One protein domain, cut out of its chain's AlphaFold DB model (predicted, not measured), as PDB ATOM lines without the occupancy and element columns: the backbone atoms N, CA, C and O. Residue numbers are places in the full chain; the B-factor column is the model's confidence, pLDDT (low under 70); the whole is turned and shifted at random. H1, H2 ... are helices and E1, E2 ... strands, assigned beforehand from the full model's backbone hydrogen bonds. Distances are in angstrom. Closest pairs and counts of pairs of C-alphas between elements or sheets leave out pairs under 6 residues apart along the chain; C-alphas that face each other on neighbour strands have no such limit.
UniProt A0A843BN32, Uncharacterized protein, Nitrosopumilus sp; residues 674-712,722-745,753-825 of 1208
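What this domain is: This is residues 674 to 712, 722 to 745 and 753 to 825 of the 1208 residues of an uncharacterized protein of Nitrosopumilus sp (UniProt A0A843BN32). A strongly twisted wall of five strands has two helices, H1 and H3, over one face and the other face bare; short H2 lies off the sheet. The printed part has 136 residues, in the order H1 E1 E2 H2 H3 E3 E4 E5, mixed helices and strands. The mixed sheet runs E1 E2 E5 E4 E3, with E3 E4 E5 a meander, each strand the antiparallel neighbour of the one before. It is only just compact, close to loose, with a radius of gyration of the C-alphas of 17.0 A, and elongated, 60 by 36 by 27 A.

How they stand to each other: H1, residues 681 to 696, has a height over the sheet of 10.1 A and runs only just slantwise to E2, residues 725 to 734, at 32 degrees on the local plane; their closest C-alphas, of Ala 691 and Phe 732, are 7.7 A apart. Edge strand E1, residues 700 to 709, is antiparallel to E2, with N 704 and O 731 3.0 A apart. E2 bends by 54 degrees at residue 728 and is parallel to E5, residues 811 to 822, with N 732 and O 820 2.8 A apart. H2, residues 738 to 742, is near H3, residues 753 to 777. H3, on the same face as H1, is over E5 and E4, residues 794 to 804, at a height over the sheet of 7.6 A; the closest C-alphas of H3 and E5, of Ala 767 and Phe 821, are 5.7 A apart. Edge strand E3, residues 784 to 791, forms a hairpin with E4, with N 787 and O 798 2.8 A apart, and E4 one with E5, with N 814 and O 801 2.9 A apart. Every O i to N i+4 pair is within hydrogen-bond range in H1 and H2, and 19 of 21 in H3.

Where its parts are: H1 begins at C-alpha 681 (-19.382, 38.851, 14.971). H3 measures 38.0 A, E4 31.2 A and E5 31.8 A, ending at C-alpha 822 (-9.440, 56.140, 29.289).

The domain as a whole: The C-alphas farthest apart, of Pro 745 and Ser 807, are 60.3 A apart. Residues 713 to 721 and 746 to 752 are not printed, with gaps of 15.3 A and 14.2 A between the C-alphas beside them. Of the links printed whole, none is long. Mean pLDDT of the printed part is 84.7; 20 residues are under 70, among them 706 to 712 and 722 to 727.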
ATOM      1  N   ALA A 674     -21.501  43.433  10.621       55.47
ATOM      2  CA  ALA A 674     -20.156  43.502  10.059       55.47
ATOM      3  C   ALA A 674     -19.128  43.669  11.196       55.47
ATOM      4  O   ALA A 674     -19.064  44.743  11.797       55.47
ATOM      5  N   PRO A 675     -18.303  42.647  11.506       70.44
ATOM      6  CA  PRO A 675     -17.505  42.670  12.718       70.44
ATOM      7  C   PRO A 675     -16.432  43.757  12.670       70.44
ATOM      8  O   PRO A 675     -15.860  44.066  11.613       70.44
ATOM      9  N   PHE A 676     -16.114  44.272  13.859       86.00
ATOM     10  CA  PHE A 676     -14.951  45.116  14.113       86.00
ATOM     11  C   PHE A 676     -13.716  44.504  13.447       86.00
ATOM     12  O   PHE A 676     -13.558  43.281  13.384       86.00
ATOM     13  N   LYS A 677     -12.846  45.349  12.896       85.75
ATOM     14  CA  LYS A 677     -11.700  44.934  12.079       85.75
ATOM     15  C   LYS A 677     -10.844  43.921  12.847       85.75
ATOM     16  O   LYS A 677     -10.090  44.324  13.713       85.75
ATOM     17  N   GLY A 678     -10.930  42.639  12.484       88.44
ATOM     18  CA  GLY A 678     -10.137  41.560  13.089       88.44
ATOM     19  C   GLY A 678     -10.735  40.911  14.346       88.44
ATOM     20  O   GLY A 678     -10.097  40.032  14.911       88.44
ATOM     21  N   GLN A 679     -11.969  41.259  14.718       92.88
ATOM     22  CA  GLN A 679     -12.803  40.498  15.656       92.88
ATOM     23  C   GLN A 679     -13.776  39.576  14.886       92.88
ATOM     24  O   GLN A 679     -13.931  39.705  13.666       92.88
ATOM     25  N   SER A 680     -14.462  38.661  15.575       93.81
ATOM     26  CA  SER A 680     -15.633  37.938  15.042       93.81
ATOM     27  C   SER A 680     -16.961  38.641  15.368       93.81
ATOM     28  O   SER A 680     -17.002  39.592  16.147       93.81
ATOM     29  N   ALA A 681     -18.075  38.206  14.765       89.44
ATOM     30  CA  ALA A 681     -19.382  38.851  14.971       89.44
ATOM     31  C   ALA A 681     -19.834  38.810  16.445       89.44
ATOM     32  O   ALA A 681     -20.271  39.823  16.984       89.44
ATOM     33  N   LYS A 682     -19.628  37.673  17.129       93.38
ATOM     34  CA  LYS A 682     -19.920  37.520  18.568       93.38
ATOM     35  C   LYS A 682     -19.060  38.434  19.443       93.38
ATOM     36  O   LYS A 682     -19.540  38.946  20.447       93.38
ATOM     37  N   GLN A 683     -17.802  38.647  19.060       95.38
ATOM     38  CA  GLN A 683     -16.904  39.580  19.738       95.38
ATOM     39  C   GLN A 683     -17.372  41.025  19.563       95.38
ATOM     40  O   GLN A 683     -17.548  41.723  20.554       95.38
ATOM     41  N   GLY A 684     -17.676  41.436  18.330       93.19
ATOM     42  CA  GLY A 684     -18.192  42.774  18.047       93.19
ATOM     43  C   GLY A 684     -19.500  43.081  18.777       93.19
ATOM     44  O   GLY A 684     -19.624  44.132  19.404       93.19
ATOM     45  N   GLN A 685     -20.439  42.129  18.765       92.62
ATOM     46  CA  GLN A 685     -21.672  42.202  19.548       92.62
ATOM     47  C   GLN A 685     -21.373  42.363  21.046       92.62
ATOM     48  O   GLN A 685     -21.917  43.266  21.673       92.62
ATOM     49  N   TYR A 686     -20.450  41.572  21.606       95.75
ATOM     50  CA  TYR A 686     -20.056  41.689  23.011       95.75
ATOM     51  C   TYR A 686     -19.480  43.074  23.367       95.75
ATOM     52  O   TYR A 686     -19.808  43.610  24.426       95.75
ATOM     53  N   VAL A 687     -18.656  43.695  22.508       93.88
ATOM     54  CA  VAL A 687     -18.138  45.056  22.776       93.88
ATOM     55  C   VAL A 687     -19.278  46.082  22.821       93.88
ATOM     56  O   VAL A 687     -19.279  46.950  23.696       93.88
ATOM     57  N   LEU A 688     -20.269  45.960  21.932       93.00
ATOM     58  CA  LEU A 688     -21.447  46.833  21.895       93.00
ATOM     59  C   LEU A 688     -22.375  46.615  23.102       93.00
ATOM     60  O   LEU A 688     -22.770  47.584  23.749       93.00
ATOM     61  N   GLU A 689     -22.663  45.364  23.465       95.19
ATOM     62  CA  GLU A 689     -23.431  45.016  24.672       95.19
ATOM     63  C   GLU A 689     -22.734  45.515  25.946       95.19
ATOM     64  O   GLU A 689     -23.384  46.020  26.864       95.19
ATOM     65  N   TYR A 690     -21.401  45.449  26.004       96.06
ATOM     66  CA  TYR A 690     -20.637  45.980  27.131       96.06
ATOM     67  C   TYR A 690     -20.643  47.516  27.178       96.06
ATOM     68  O   TYR A 690     -20.764  48.094  28.261       96.06
ATOM     69  N   ALA A 691     -20.576  48.189  26.024       93.81
ATOM     70  CA  ALA A 691     -20.749  49.639  25.930       93.81
ATOM     71  C   ALA A 691     -22.129  50.070  26.450       93.81
ATOM     72  O   ALA A 691     -22.237  50.977  27.280       93.81
ATOM     73  N   GLU A 692     -23.180  49.367  26.024       93.38
ATOM     74  CA  GLU A 692     -24.547  49.614  26.473       93.38
ATOM     75  C   GLU A 692     -24.710  49.335  27.977       93.38
ATOM     76  O   GLU A 692     -25.349  50.117  28.685       93.38
ATOM     77  N   LYS A 693     -24.065  48.285  28.503       95.62
ATOM     78  CA  LYS A 693     -24.038  47.965  29.940       95.62
ATOM     79  C   LYS A 693     -23.407  49.083  30.776       95.62
ATOM     80  O   LYS A 693     -23.979  49.453  31.800       95.62
ATOM     81  N   LEU A 694     -22.265  49.635  30.349       94.12
ATOM     82  CA  LEU A 694     -21.619  50.775  31.022       94.12
ATOM     83  C   LEU A 694     -22.472  52.051  30.955       94.12
ATOM     84  O   LEU A 694     -22.467  52.846  31.895       94.12
ATOM     85  N   ASN A 695     -23.203  52.252  29.856       93.81
ATOM     86  CA  ASN A 695     -24.136  53.367  29.719       93.81
ATOM     87  C   ASN A 695     -25.326  53.209  30.685       93.81
ATOM     88  O   ASN A 695     -25.617  54.113  31.466       93.81
ATOM     89  N   LYS A 696     -25.949  52.020  30.714       93.31
ATOM     90  CA  LYS A 696     -27.077  51.675  31.599       93.31
ATOM     91  C   LYS A 696     -26.731  51.756  33.092       93.31
ATOM     92  O   LYS A 696     -27.595  52.121  33.881       93.31
ATOM     93  N   SER A 697     -25.490  51.467  33.496       93.75
ATOM     94  CA  SER A 697     -25.042  51.645  34.889       93.75
ATOM     95  C   SER A 697     -24.624  53.080  35.245       93.75
ATOM     96  O   SER A 697     -24.350  53.363  36.412       93.75
ATOM     97  N   GLY A 698     -24.543  53.994  34.269       94.12
ATOM     98  CA  GLY A 698     -23.977  55.333  34.462       94.12
ATOM     99  C   GLY A 698     -22.464  55.335  34.726       94.12
ATOM    100  O   GLY A 698     -21.930  56.331  35.221       94.12
ATOM    101  N   ASP A 699     -21.774  54.229  34.416       94.38
ATOM    102  CA  ASP A 699     -20.315  54.104  34.499       94.38
ATOM    103  C   ASP A 699     -19.601  54.766  33.311       94.38
ATOM    104  O   ASP A 699     -18.407  55.045  33.409       94.38
ATOM    105  N   LEU A 700     -20.302  55.008  32.201       94.38
ATOM    106  CA  LEU A 700     -19.779  55.640  30.988       94.38
ATOM    107  C   LEU A 700     -19.876  57.179  31.064       94.38
ATOM    108  O   LEU A 700     -20.890  57.736  31.486       94.38
ATOM    109  N   ASP A 701     -18.816  57.873  30.647       91.81
ATOM    110  CA  ASP A 701     -18.763  59.341  30.508       91.81
ATOM    111  C   ASP A 701     -18.655  59.762  29.034       91.81
ATOM    112  O   ASP A 701     -19.223  60.771  28.621       91.81
ATOM    113  N   THR A 702     -17.942  58.982  28.217       88.88
ATOM    114  CA  THR A 702     -17.848  59.152  26.758       88.88
ATOM    115  C   THR A 702     -17.504  57.810  26.116       88.88
ATOM    116  O   THR A 702     -16.742  57.031  26.688       88.88
ATOM    117  N   LEU A 703     -18.046  57.561  24.924       90.69
ATOM    118  CA  LEU A 703     -17.654  56.465  24.042       90.69
ATOM    119  C   LEU A 703     -16.988  57.067  22.802       90.69
ATOM    120  O   LEU A 703     -17.508  58.033  22.245       90.69
ATOM    121  N   HIS A 704     -15.868  56.505  22.363       87.19
ATOM    122  CA  HIS A 704     -15.246  56.849  21.087       87.19
ATOM    123  C   HIS A 704     -14.907  55.560  20.337       87.19
ATOM    124  O   HIS A 704     -14.500  54.584  20.957       87.19
ATOM    125  N   GLY A 705     -15.103  55.525  19.021       83.06
ATOM    126  CA  GLY A 705     -14.776  54.363  18.195       83.06
ATOM    127  C   GLY A 705     -13.950  54.794  16.997       83.06
ATOM    128  O   GLY A 705     -14.355  55.707  16.274       83.06
ATOM    129  N   SER A 706     -12.804  54.152  16.762       68.50
ATOM    130  CA  SER A 706     -12.011  54.468  15.573       68.50
ATOM    131  C   SER A 706     -12.682  53.875  14.331       68.50
ATOM    132  O   SER A 706     -12.937  52.674  14.252       68.50
ATOM    133  N   ILE A 707     -12.987  54.706  13.334       47.34
ATOM    134  CA  ILE A 707     -13.529  54.240  12.051       47.34
ATOM    135  C   ILE A 707     -12.357  54.024  11.092       47.34
ATOM    136  O   ILE A 707     -11.766  54.972  10.579       47.34
ATOM    137  N   ALA A 708     -12.010  52.761  10.844       40.25
ATOM    138  CA  ALA A 708     -10.907  52.387   9.972       40.25
ATOM    139  C   ALA A 708     -11.384  52.238   8.517       40.25
ATOM    140  O   ALA A 708     -11.751  51.146   8.070       40.25
ATOM    141  N   THR A 709     -11.340  53.334   7.759       34.25
ATOM    142  CA  THR A 709     -11.435  53.298   6.292       34.25
ATOM    143  C   THR A 709     -10.257  52.504   5.710       34.25
ATOM    144  O   THR A 709      -9.100  52.683   6.101       34.25
ATOM    145  N   ARG A 710     -10.523  51.586   4.770       32.34
ATOM    146  CA  ARG A 710      -9.453  50.896   4.031       32.34
ATOM    147  C   ARG A 710      -8.897  51.814   2.941       32.34
ATOM    148  O   ARG A 710      -9.579  52.067   1.955       32.34
ATOM    149  N   ALA A 711      -7.636  52.218   3.071       33.59
ATOM    150  CA  ALA A 711      -6.832  52.606   1.916       33.59
ATOM    151  C   ALA A 711      -6.395  51.337   1.155       33.59
ATOM    152  O   ALA A 711      -6.021  50.349   1.789       33.59
ATOM    153  N   GLY A 712      -6.446  51.361  -0.182       37.22
ATOM    154  CA  GLY A 712      -6.126  50.203  -1.032       37.22
ATOM    155  C   GLY A 712      -7.347  49.373  -1.448       37.22
ATOM    156  O   GLY A 712      -7.428  48.186  -1.138       37.22
ATOM    157  N   GLY A 722     -20.661  49.106  -1.936       44.06
ATOM    158  CA  GLY A 722     -21.369  49.596  -0.757       44.06
ATOM    159  C   GLY A 722     -20.938  48.771   0.464       44.06
ATOM    160  O   GLY A 722     -21.146  47.557   0.474       44.06
ATOM    161  N   ASN A 723     -20.378  49.434   1.489       43.31
ATOM    162  CA  ASN A 723     -19.447  48.897   2.508       43.31
ATOM    163  C   ASN A 723     -18.008  48.774   1.954       43.31
ATOM    164  O   ASN A 723     -17.791  48.169   0.919       43.31
ATOM    165  N   VAL A 724     -16.962  49.270   2.625       42.28
ATOM    166  CA  VAL A 724     -16.571  48.829   3.977       42.28
ATOM    167  C   VAL A 724     -16.081  49.985   4.867       42.28
ATOM    168  O   VAL A 724     -14.917  50.380   4.802       42.28
ATOM    169  N   LEU A 725     -16.925  50.423   5.805       44.94
ATOM    170  CA  LEU A 725     -16.455  50.979   7.078       44.94
ATOM    171  C   LEU A 725     -16.366  49.826   8.087       44.94
ATOM    172  O   LEU A 725     -17.326  49.073   8.240       44.94
ATOM    173  N   ARG A 726     -15.229  49.673   8.772       56.34
ATOM    174  CA  ARG A 726     -15.116  48.814   9.963       56.34
ATOM    175  C   ARG A 726     -14.623  49.662  11.118       56.34
ATOM    176  O   ARG A 726     -13.627  50.367  10.972       56.34
ATOM    177  N   MET A 727     -15.284  49.557  12.263       66.94
ATOM    178  CA  MET A 727     -14.718  50.064  13.507       66.94
ATOM    179  C   MET A 727     -13.449  49.258  13.842       66.94
ATOM    180  O   MET A 727     -13.410  48.045  13.608       66.94
ATOM    181  N   GLY A 728     -12.395  49.920  14.312       80.88
ATOM    182  CA  GLY A 728     -11.137  49.285  14.711       80.88
ATOM    183  C   GLY A 728     -11.186  48.812  16.160       80.88
ATOM    184  O   GLY A 728     -11.155  47.612  16.432       80.88
ATOM    185  N   ASP A 729     -11.295  49.781  17.060       85.69
ATOM    186  CA  ASP A 729     -11.329  49.657  18.515       85.69
ATOM    187  C   ASP A 729     -12.316  50.671  19.126       85.69
ATOM    188  O   ASP A 729     -12.767  51.602  18.451       85.69
ATOM    189  N   ILE A 730     -12.683  50.452  20.396       89.62
ATOM    190  CA  ILE A 730     -13.579  51.322  21.172       89.62
ATOM    191  C   ILE A 730     -12.897  51.796  22.460       89.62
ATOM    192  O   ILE A 730     -12.440  50.998  23.277       89.62
ATOM    193  N   ASP A 731     -12.913  53.105  22.680       92.25
ATOM    194  CA  ASP A 731     -12.386  53.754  23.872       92.25
ATOM    195  C   ASP A 731     -13.536  54.140  24.817       92.25
ATOM    196  O   ASP A 731     -14.452  54.895  24.472       92.25
ATOM    197  N   PHE A 732     -13.474  53.608  26.036       92.50
ATOM    198  CA  PHE A 732     -14.406  53.829  27.133       92.50
ATOM    199  C   PHE A 732     -13.836  54.862  28.116       92.50
ATOM    200  O   PHE A 732     -12.988  54.538  28.954       92.50
ATOM    201  N   SER A 733     -14.336  56.096  28.085       91.19
ATOM    202  CA  SER A 733     -14.085  57.067  29.159       91.19
ATOM    203  C   SER A 733     -15.046  56.797  30.312       91.19
ATOM    204  O   SER A 733     -16.264  56.833  30.122       91.19
ATOM    205  N   LEU A 734     -14.522  56.521  31.510       93.19
ATOM    206  CA  LEU A 734     -15.342  56.153  32.670       93.19
ATOM    207  C   LEU A 734     -15.711  57.345  33.567       93.19
ATOM    208  O   LEU A 734     -14.933  58.275  33.784       93.19
ATOM    209  N   LYS A 735     -16.894  57.254  34.174       92.00
ATOM    210  CA  LYS A 735     -17.455  58.196  35.142       92.00
ATOM    211  C   LYS A 735     -17.316  57.643  36.563       92.00
ATOM    212  O   LYS A 735     -17.603  56.471  36.813       92.00
ATOM    213  N   LEU A 736     -16.945  58.486  37.530       89.06
ATOM    214  CA  LEU A 736     -17.138  58.165  38.952       89.06
ATOM    215  C   LEU A 736     -18.584  58.483  39.349       89.06
ATOM    216  O   LEU A 736     -19.070  59.592  39.114       89.06
ATOM    217  N   THR A 737     -19.261  57.526  39.976       87.75
ATOM    218  CA  THR A 737     -20.635  57.676  40.475       87.75
ATOM    219  C   THR A 737     -20.715  58.663  41.646       87.75
ATOM    220  O   THR A 737     -19.715  59.017  42.283       87.75
ATOM    221  N   LYS A 738     -21.938  59.096  41.988       83.75
ATOM    222  CA  LYS A 738     -22.196  59.960  43.156       83.75
ATOM    223  C   LYS A 738     -21.834  59.296  44.497       83.75
ATOM    224  O   LYS A 738     -21.618  60.015  45.464       83.75
ATOM    225  N   SER A 739     -21.762  57.966  44.581       85.38
ATOM    226  CA  SER A 739     -21.308  57.231  45.773       85.38
ATOM    227  C   SER A 739     -19.782  57.112  45.820       85.38
ATOM    228  O   SER A 739     -19.180  57.502  46.816       85.38
ATOM    229  N   GLU A 740     -19.134  56.683  44.730       86.62
ATOM    230  CA  GLU A 740     -17.662  56.614  44.641       86.62
ATOM    231  C   GLU A 740     -17.003  57.976  44.912       86.62
ATOM    232  O   GLU A 740     -16.000  58.054  45.617       86.62
ATOM    233  N   SER A 741     -17.595  59.062  44.404       84.06
ATOM    234  CA  SER A 741     -17.106  60.428  44.633       84.06
ATOM    235  C   SER A 741     -17.405  60.976  46.037       84.06
ATOM    236  O   SER A 741     -16.599  61.752  46.547       84.06
ATOM    237  N   LYS A 742     -18.496  60.551  46.698       84.88
ATOM    238  CA  LYS A 742     -18.767  60.859  48.121       84.88
ATOM    239  C   LYS A 742     -17.821  60.129  49.077       84.88
ATOM    240  O   LYS A 742     -17.516  60.663  50.138       84.88
ATOM    241  N   ASN A 743     -17.352  58.941  48.695       82.50
ATOM    242  CA  ASN A 743     -16.429  58.128  49.493       82.50
ATOM    243  C   ASN A 743     -14.959  58.583  49.376       82.50
ATOM    244  O   ASN A 743     -14.088  58.048  50.063       82.50
ATOM    245  N   LEU A 744     -14.665  59.591  48.546       79.88
ATOM    246  CA  LEU A 744     -13.408  60.330  48.638       79.88
ATOM    247  C   LEU A 744     -13.441  61.185  49.920       79.88
ATOM    248  O   LEU A 744     -14.381  61.963  50.096       79.88
ATOM    249  N   PRO A 745     -12.441  61.089  50.820       73.31
ATOM    250  CA  PRO A 745     -12.446  61.847  52.068       73.31
ATOM    251  C   PRO A 745     -12.526  63.356  51.806       73.31
ATOM    252  O   PRO A 745     -11.951  63.855  50.838       73.31
ATOM    253  N   LYS A 753      -3.791  69.896  45.846       55.53
ATOM    254  CA  LYS A 753      -2.781  69.408  44.885       55.53
ATOM    255  C   LYS A 753      -2.634  67.873  44.895       55.53
ATOM    256  O   LYS A 753      -2.339  67.278  43.863       55.53
ATOM    257  N   ASN A 754      -2.951  67.217  46.017       57.56
ATOM    258  CA  ASN A 754      -3.035  65.753  46.138       57.56
ATOM    259  C   ASN A 754      -4.405  65.183  45.702       57.56
ATOM    260  O   ASN A 754      -4.533  63.974  45.491       57.56
ATOM    261  N   LYS A 755      -5.433  66.031  45.552       56.00
ATOM    262  CA  LYS A 755      -6.810  65.647  45.175       56.00
ATOM    263  C   LYS A 755      -6.891  65.069  43.761       56.00
ATOM    264  O   LYS A 755      -7.659  64.132  43.547       56.00
ATOM    265  N   ILE A 756      -6.058  65.567  42.840       62.78
ATOM    266  CA  ILE A 756      -5.888  65.011  41.486       62.78
ATOM    267  C   ILE A 756      -5.432  63.549  41.601       62.78
ATOM    268  O   ILE A 756      -6.203  62.651  41.286       62.78
ATOM    269  N   SER A 757      -4.277  63.282  42.231       76.69
ATOM    270  CA  SER A 757      -3.766  61.908  42.403       76.69
ATOM    271  C   SER A 757      -4.740  60.960  43.123       76.69
ATOM    272  O   SER A 757      -4.777  59.775  42.797       76.69
ATOM    273  N   LYS A 758      -5.540  61.444  44.087       82.62
ATOM    274  CA  LYS A 758      -6.577  60.630  44.754       82.62
ATOM    275  C   LYS A 758      -7.760  60.304  43.823       82.62
ATOM    276  O   LYS A 758      -8.247  59.178  43.859       82.62
ATOM    277  N   THR A 759      -8.195  61.251  42.987       83.12
ATOM    278  CA  THR A 759      -9.289  61.042  42.017       83.12
ATOM    279  C   THR A 759      -8.843  60.129  40.877       83.12
ATOM    280  O   THR A 759      -9.538  59.166  40.563       83.12
ATOM    281  N   ASP A 760      -7.650  60.372  40.328       85.25
ATOM    282  CA  ASP A 760      -7.053  59.570  39.259       85.25
ATOM    283  C   ASP A 760      -6.899  58.106  39.701       85.25
ATOM    284  O   ASP A 760      -7.307  57.204  38.981       85.25
ATOM    285  N   LYS A 761      -6.422  57.854  40.932       88.38
ATOM    286  CA  LYS A 761      -6.314  56.496  41.507       88.38
ATOM    287  C   LYS A 761      -7.662  55.815  41.754       88.38
ATOM    288  O   LYS A 761      -7.730  54.587  41.736       88.38
ATOM    289  N   ALA A 762      -8.728  56.570  42.022       90.19
ATOM    290  CA  ALA A 762     -10.070  56.002  42.139       90.19
ATOM    291  C   ALA A 762     -10.599  55.571  40.762       90.19
ATOM    292  O   ALA A 762     -11.103  54.458  40.617       90.19
ATOM    293  N   LEU A 763     -10.401  56.413  39.744       89.12
ATOM    294  CA  LEU A 763     -10.772  56.108  38.365       89.12
ATOM    295  C   LEU A 763      -9.918  54.972  37.773       89.12
ATOM    296  O   LEU A 763     -10.458  54.090  37.119       89.12
ATOM    297  N   GLU A 764      -8.620  54.925  38.085       90.56
ATOM    298  CA  GLU A 764      -7.704  53.836  37.723       90.56
ATOM    299  C   GLU A 764      -8.177  52.487  38.276       90.56
ATOM    300  O   GLU A 764      -8.266  51.508  37.538       90.56
ATOM    301  N   ARG A 765      -8.552  52.432  39.561       92.00
ATOM    302  CA  ARG A 765      -9.132  51.224  40.170       92.00
ATOM    303  C   ARG A 765     -10.429  50.810  39.478       92.00
ATOM    304  O   ARG A 765     -10.625  49.620  39.239       92.00
ATOM    305  N   LYS A 766     -11.287  51.775  39.128       92.94
ATOM    306  CA  LYS A 766     -12.537  51.514  38.403       92.94
ATOM    307  C   LYS A 766     -12.272  50.963  37.001       92.94
ATOM    308  O   LYS A 766     -12.854  49.945  36.640       92.94
ATOM    309  N   ALA A 767     -11.343  51.563  36.261       91.06
ATOM    310  CA  ALA A 767     -10.906  51.087  34.953       91.06
ATOM    311  C   ALA A 767     -10.320  49.678  35.025       91.06
ATOM    312  O   ALA A 767     -10.786  48.815  34.300       91.06
ATOM    313  N   ILE A 768      -9.395  49.390  35.948       91.44
ATOM    314  CA  ILE A 768      -8.840  48.037  36.134       91.44
ATOM    315  C   ILE A 768      -9.945  47.027  36.498       91.44
ATOM    316  O   ILE A 768      -9.903  45.877  36.058       91.44
ATOM    317  N   SER A 769     -10.962  47.438  37.265       95.25
ATOM    318  CA  SER A 769     -12.127  46.594  37.557       95.25
ATOM    319  C   SER A 769     -12.959  46.314  36.301       95.25
ATOM    320  O   SER A 769     -13.255  45.155  36.019       95.25
ATOM    321  N   LYS A 770     -13.292  47.343  35.510       95.25
ATOM    322  CA  LYS A 770     -14.055  47.209  34.257       95.25
ATOM    323  C   LYS A 770     -13.273  46.511  33.143       95.25
ATOM    324  O   LYS A 770     -13.866  45.781  32.360       95.25
ATOM    325  N   GLN A 771     -11.956  46.657  33.113       93.38
ATOM    326  CA  GLN A 771     -11.049  45.969  32.200       93.38
ATOM    327  C   GLN A 771     -11.044  44.456  32.479       93.38
ATOM    328  O   GLN A 771     -11.118  43.649  31.555       93.38
ATOM    329  N   LYS A 772     -11.044  44.062  33.762       94.44
ATOM    330  CA  LYS A 772     -11.194  42.661  34.192       94.44
ATOM    331  C   LYS A 772     -12.615  42.125  33.992       94.44
ATOM    332  O   LYS A 772     -12.767  40.969  33.617       94.44
ATOM    333  N   GLU A 773     -13.644  42.942  34.223       96.00
ATOM    334  CA  GLU A 773     -15.047  42.578  33.979       96.00
ATOM    335  C   GLU A 773     -15.303  42.311  32.482       96.00
ATOM    336  O   GLU A 773     -15.903  41.292  32.144       96.00
ATOM    337  N   PHE A 774     -14.774  43.157  31.593       95.00
ATOM    338  CA  PHE A 774     -14.768  42.933  30.144       95.00
ATOM    339  C   PHE A 774     -14.014  41.640  29.798       95.00
ATOM    340  O   PHE A 774     -14.569  40.708  29.217       95.00
ATOM    341  N   ALA A 775     -12.750  41.534  30.220       94.38
ATOM    342  CA  ALA A 775     -11.892  40.430  29.801       94.38
ATOM    343  C   ALA A 775     -12.314  39.054  30.344       94.38
ATOM    344  O   ALA A 775     -11.946  38.038  29.761       94.38
ATOM    345  N   LYS A 776     -13.100  39.002  31.429       96.44
ATOM    346  CA  LYS A 776     -13.666  37.752  31.957       96.44
ATOM    347  C   LYS A 776     -14.734  37.145  31.039       96.44
ATOM    348  O   LYS A 776     -14.866  35.926  31.023       96.44
ATOM    349  N   ASN A 777     -15.521  37.972  30.344       96.38
ATOM    350  CA  ASN A 777     -16.714  37.513  29.618       96.38
ATOM    351  C   ASN A 777     -16.622  37.713  28.091       96.38
ATOM    352  O   ASN A 777     -17.520  37.277  27.376       96.38
ATOM    353  N   TYR A 778     -15.557  38.348  27.591       97.06
ATOM    354  CA  TYR A 778     -15.291  38.494  26.159       97.06
ATOM    355  C   TYR A 778     -15.135  37.116  25.479       97.06
ATOM    356  O   TYR A 778     -14.330  36.303  25.945       97.06
ATOM    357  N   PRO A 779     -15.860  36.827  24.382       96.75
ATOM    358  CA  PRO A 779     -15.834  35.511  23.750       96.75
ATOM    359  C   PRO A 779     -14.529  35.290  22.970       96.75
ATOM    360  O   PRO A 779     -14.297  35.926  21.944       96.75
ATOM    361  N   LEU A 780     -13.689  34.369  23.445       96.50
ATOM    362  CA  LEU A 780     -12.423  33.986  22.808       96.50
ATOM    363  C   LEU A 780     -12.556  32.708  21.968       96.50
ATOM    364  O   LEU A 780     -13.181  31.731  22.386       96.50
ATOM    365  N   GLU A 781     -11.918  32.711  20.803       95.44
ATOM    366  CA  GLU A 781     -11.675  31.545  19.954       95.44
ATOM    367  C   GLU A 781     -10.453  30.750  20.470       95.44
ATOM    368  O   GLU A 781      -9.644  31.241  21.260       95.44
ATOM    369  N   SER A 782     -10.304  29.484  20.070       94.00
ATOM    370  CA  SER A 782      -9.376  28.535  20.721       94.00
ATOM    371  C   SER A 782      -7.878  28.823  20.529       94.00
ATOM    372  O   SER A 782      -7.049  28.213  21.206       94.00
ATOM    373  N   ASN A 783      -7.524  29.746  19.633       94.69
ATOM    374  CA  ASN A 783      -6.167  30.244  19.386       94.69
ATOM    375  C   ASN A 783      -5.972  31.712  19.826       94.69
ATOM    376  O   ASN A 783      -4.984  32.352  19.450       94.69
ATOM    377  N   GLU A 784      -6.908  32.254  20.608       96.56
ATOM    378  CA  GLU A 784      -6.889  33.629  21.095       96.56
ATOM    379  C   GLU A 784      -6.608  33.732  22.595       96.56
ATOM    380  O   GLU A 784      -6.835  32.813  23.382       96.56
ATOM    381  N   LYS A 785      -6.160  34.917  23.008       95.75
ATOM    382  CA  LYS A 785      -6.132  35.347  24.408       95.75
ATOM    383  C   LYS A 785      -6.257  36.858  24.499       95.75
ATOM    384  O   LYS A 785      -5.775  37.573  23.621       95.75
ATOM    385  N   LEU A 786      -6.831  37.340  25.596       95.44
ATOM    386  CA  LEU A 786      -6.721  38.748  25.955       95.44
ATOM    387  C   LEU A 786      -5.448  39.003  26.760       95.44
ATOM    388  O   LEU A 786      -5.115  38.254  27.680       95.44
ATOM    389  N   VAL A 787      -4.778  40.104  26.440       94.44
ATOM    390  CA  VAL A 787      -3.749  40.723  27.271       94.44
ATOM    391  C   VAL A 787      -4.271  42.069  27.757       94.44
ATOM    392  O   VAL A 787      -4.778  42.883  26.984       94.44
ATOM    393  N   LEU A 788      -4.162  42.273  29.068       93.19
ATOM    394  CA  LEU A 788      -4.405  43.554  29.715       93.19
ATOM    395  C   LEU A 788      -3.080  44.312  29.749       93.19
ATOM    396  O   LEU A 788      -2.115  43.789  30.306       93.19
ATOM    397  N   ASP A 789      -3.040  45.506  29.166       89.38
ATOM    398  CA  ASP A 789      -1.820  46.319  29.083       89.38
ATOM    399  C   ASP A 789      -2.058  47.751  29.590       89.38
ATOM    400  O   ASP A 789      -3.188  48.254  29.622       89.38
ATOM    401  N   GLU A 790      -0.986  48.409  30.020       85.62
ATOM    402  CA  GLU A 790      -1.006  49.751  30.606       85.62
ATOM    403  C   GLU A 790      -0.426  50.764  29.613       85.62
ATOM    404  O   GLU A 790       0.756  51.116  29.655       85.62
ATOM    405  N   PHE A 791      -1.273  51.250  28.701       69.00
ATOM    406  CA  PHE A 791      -0.872  52.188  27.657       69.00
ATOM    407  C   PHE A 791      -0.716  53.613  28.225       69.00
ATOM    408  O   PHE A 791      -1.571  54.495  28.107       69.00
ATOM    409  N   GLY A 792       0.398  53.828  28.927       83.06
ATOM    410  CA  GLY A 792       0.701  55.071  29.633       83.06
ATOM    411  C   GLY A 792      -0.138  55.220  30.904       83.06
ATOM    412  O   GLY A 792       0.170  54.614  31.926       83.06
ATOM    413  N   LYS A 793      -1.177  56.064  30.858       82.75
ATOM    414  CA  LYS A 793      -2.183  56.152  31.936       82.75
ATOM    415  C   LYS A 793      -3.346  55.184  31.717       82.75
ATOM    416  O   LYS A 793      -3.906  54.674  32.684       82.75
ATOM    417  N   ASN A 794      -3.734  54.983  30.463       87.75
ATOM    418  CA  ASN A 794      -4.956  54.278  30.110       87.75
ATOM    419  C   ASN A 794      -4.753  52.761  30.202       87.75
ATOM    420  O   ASN A 794      -3.625  52.265  30.180       87.75
ATOM    421  N   LYS A 795      -5.851  52.014  30.344       90.56
ATOM    422  CA  LYS A 795      -5.809  50.556  30.533       90.56
ATOM    423  C   LYS A 795      -6.395  49.880  29.292       90.56
ATOM    424  O   LYS A 795      -7.611  49.860  29.107       90.56
ATOM    425  N   GLY A 796      -5.521  49.399  28.413       89.69
ATOM    426  CA  GLY A 796      -5.878  48.811  27.121       89.69
ATOM    427  C   GLY A 796      -6.216  47.325  27.222       89.69
ATOM    428  O   GLY A 796      -5.744  46.622  28.120       89.69
ATOM    429  N   ILE A 797      -7.030  46.834  26.292       91.88
ATOM    430  CA  ILE A 797      -7.283  45.404  26.099       91.88
ATOM    431  C   ILE A 797      -6.885  45.036  24.676       91.88
ATOM    432  O   ILE A 797      -7.400  45.598  23.705       91.88
ATOM    433  N   TYR A 798      -5.982  44.065  24.581       94.50
ATOM    434  CA  TYR A 798      -5.445  43.558  23.331       94.50
ATOM    435  C   TYR A 798      -5.865  42.104  23.134       94.50
ATOM    436  O   TYR A 798      -5.620  41.253  23.989       94.50
ATOM    437  N   LEU A 799      -6.482  41.821  21.994       95.00
ATOM    438  CA  LEU A 799      -6.725  40.482  21.486       95.00
ATOM    439  C   LEU A 799      -5.455  40.001  20.783       95.00
ATOM    440  O   LEU A 799      -5.043  40.584  19.783       95.00
ATOM    441  N   ILE A 800      -4.828  38.950  21.307       94.19
ATOM    442  CA  ILE A 800      -3.689  38.289  20.665       94.19
ATOM    443  C   ILE A 800      -4.195  37.023  19.986       94.19
ATOM    444  O   ILE A 800      -4.564  36.057  20.659       94.19
ATOM    445  N   ARG A 801      -4.169  37.028  18.651       95.12
ATOM    446  CA  ARG A 801      -4.404  35.855  17.800       95.12
ATOM    447  C   ARG A 801      -3.070  35.183  17.501       95.12
ATOM    448  O   ARG A 801      -2.191  35.808  16.906       95.12
ATOM    449  N   GLU A 802      -2.917  33.920  17.889       93.88
ATOM    450  CA  GLU A 802      -1.776  33.105  17.463       93.88
ATOM    451  C   GLU A 802      -2.169  32.319  16.202       93.88
ATOM    452  O   GLU A 802      -3.090  31.502  16.211       93.88
ATOM    453  N   SER A 803      -1.499  32.619  15.091       92.19
ATOM    454  CA  SER A 803      -1.646  31.950  13.796       92.19
ATOM    455  C   SER A 803      -0.395  31.120  13.509       92.19
ATOM    456  O   SER A 803       0.668  31.373  14.077       92.19
ATOM    457  N   VAL A 804      -0.487  30.122  12.629       91.94
ATOM    458  CA  VAL A 804       0.703  29.473  12.064       91.94
ATOM    459  C   VAL A 804       0.871  29.991  10.645       91.94
ATOM    460  O   VAL A 804      -0.016  29.816   9.818       91.94
ATOM    461  N   ASP A 805       2.007  30.623  10.368       89.12
ATOM    462  CA  ASP A 805       2.415  30.948   9.005       89.12
ATOM    463  C   ASP A 805       2.702  29.635   8.263       89.12
ATOM    464  O   ASP A 805       3.661  28.926   8.575       89.12
ATOM    465  N   GLU A 806       1.850  29.306   7.293       86.88
ATOM    466  CA  GLU A 806       1.907  28.055   6.530       86.88
ATOM    467  C   GLU A 806       3.203  27.906   5.717       86.88
ATOM    468  O   GLU A 806       3.648  26.780   5.466       86.88
ATOM    469  N   SER A 807       3.845  29.022   5.350       86.44
ATOM    470  CA  SER A 807       5.080  29.022   4.562       86.44
ATOM    471  C   SER A 807       6.306  28.659   5.407       86.44
ATOM    472  O   SER A 807       7.110  27.818   4.997       86.44
ATOM    473  N   THR A 808       6.435  29.218   6.619       93.94
ATOM    474  CA  THR A 808       7.597  28.972   7.499       93.94
ATOM    475  C   THR A 808       7.341  27.985   8.642       93.94
ATOM    476  O   THR A 808       8.293  27.567   9.307       93.94
ATOM    477  N   GLY A 809       6.085  27.611   8.899       92.62
ATOM    478  CA  GLY A 809       5.674  26.776  10.032       92.62
ATOM    479  C   GLY A 809       5.848  27.445  11.403       92.62
ATOM    480  O   GLY A 809       5.848  26.755  12.425       92.62
ATOM    481  N   LYS A 810       6.050  28.768  11.448       93.06
ATOM    482  CA  LYS A 810       6.229  29.533  12.690       93.06
ATOM    483  C   LYS A 810       4.886  30.006  13.231       93.06
ATOM    484  O   LYS A 810       4.005  30.389  12.469       93.06
ATOM    485  N   VAL A 811       4.772  30.072  14.557       90.38
ATOM    486  CA  VAL A 811       3.666  30.790  15.200       90.38
ATOM    487  C   VAL A 811       3.901  32.292  15.045       90.38
ATOM    488  O   VAL A 811       4.885  32.823  15.568       90.38
ATOM    489  N   VAL A 812       3.003  32.965  14.332       92.12
ATOM    490  CA  VAL A 812       2.934  34.424  14.220       92.12
ATOM    491  C   VAL A 812       1.896  34.930  15.221       92.12
ATOM    492  O   VAL A 812       0.915  34.250  15.524       92.12
ATOM    493  N   LYS A 813       2.134  36.117  15.783       93.31
ATOM    494  CA  LYS A 813       1.202  36.773  16.704       93.31
ATOM    495  C   LYS A 813       0.643  38.017  16.043       93.31
ATOM    496  O   LYS A 813       1.403  38.842  15.537       93.31
ATOM    497  N   HIS A 814      -0.675  38.125  16.047       91.69
ATOM    498  CA  HIS A 814      -1.388  39.313  15.617       91.69
ATOM    499  C   HIS A 814      -2.020  39.941  16.854       91.69
ATOM    500  O   HIS A 814      -3.054  39.477  17.338       91.69
ATOM    501  N   ASP A 815      -1.355  40.972  17.368       93.06
ATOM    502  CA  ASP A 815      -1.795  41.723  18.538       93.06
ATOM    503  C   ASP A 815      -2.696  42.871  18.065       93.06
ATOM    504  O   ASP A 815      -2.283  43.709  17.258       93.06
ATOM    505  N   GLN A 816      -3.935  42.914  18.548       93.06
ATOM    506  CA  GLN A 816      -4.917  43.915  18.146       93.06
ATOM    507  C   GLN A 816      -5.563  44.570  19.364       93.06
ATOM    508  O   GLN A 816      -6.185  43.895  20.178       93.06
ATOM    509  N   LYS A 817      -5.495  45.900  19.456       93.69
ATOM    510  CA  LYS A 817      -6.314  46.652  20.412       93.69
ATOM    511  C   LYS A 817      -7.800  46.457  20.079       93.69
ATOM    512  O   LYS A 817      -8.200  46.610  18.926       93.69
ATOM    513  N   ILE A 818      -8.599  46.098  21.080       94.31
ATOM    514  CA  ILE A 818     -10.057  45.937  20.950       94.31
ATOM    515  C   ILE A 818     -10.832  46.915  21.834       94.31
ATOM    516  O   ILE A 818     -11.932  47.321  21.464       94.31
ATOM    517  N   ALA A 819     -10.246  47.326  22.963       92.38
ATOM    518  CA  ALA A 819     -10.819  48.320  23.858       92.38
ATOM    519  C   ALA A 819      -9.743  49.144  24.582       92.38
ATOM    520  O   ALA A 819      -8.646  48.643  24.846       92.38
ATOM    521  N   GLU A 820     -10.073  50.370  24.984       93.75
ATOM    522  CA  GLU A 820      -9.302  51.161  25.956       93.75
ATOM    523  C   GLU A 820     -10.200  51.656  27.085       93.75
ATOM    524  O   GLU A 820     -11.330  52.065  26.844       93.75
ATOM    525  N   PHE A 821      -9.697  51.678  28.318       92.75
ATOM    526  CA  PHE A 821     -10.321  52.420  29.411       92.75
ATOM    527  C   PHE A 821      -9.514  53.691  29.669       92.75
ATOM    528  O   PHE A 821      -8.399  53.643  30.205       92.75
ATOM    529  N   VAL A 822     -10.080  54.823  29.250       91.19
ATOM    530  CA  VAL A 822      -9.440  56.140  29.289       91.19
ATOM    531  C   VAL A 822      -9.581  56.737  30.688       91.19
ATOM    532  O   VAL A 822     -10.689  56.891  31.205       91.19
ATOM    533  N   LEU A 823      -8.448  57.077  31.312       84.06
ATOM    534  CA  LEU A 823      -8.410  57.696  32.646       84.06
ATOM    535  C   LEU A 823      -8.397  59.227  32.607       84.06
ATOM    536  O   LEU A 823      -8.552  59.882  33.637       84.06
ATOM    537  N   GLU A 824      -8.134  59.819  31.446       73.38
ATOM    538  CA  GLU A 824      -7.920  61.255  31.346       73.38
ATOM    539  C   GLU A 824      -9.239  62.002  31.130       73.38
ATOM    540  O   GLU A 824      -9.899  61.864  30.104       73.38
ATOM    541  N   LYS A 825      -9.599  62.874  32.080       54.44
ATOM    542  CA  LYS A 825     -10.584  63.925  31.806       54.44
ATOM    543  C   LYS A 825     -10.039  64.821  30.698       54.44
ATOM    544  O   LYS A 825      -9.088  65.564  30.934       54.44
TER     545      LYS A 825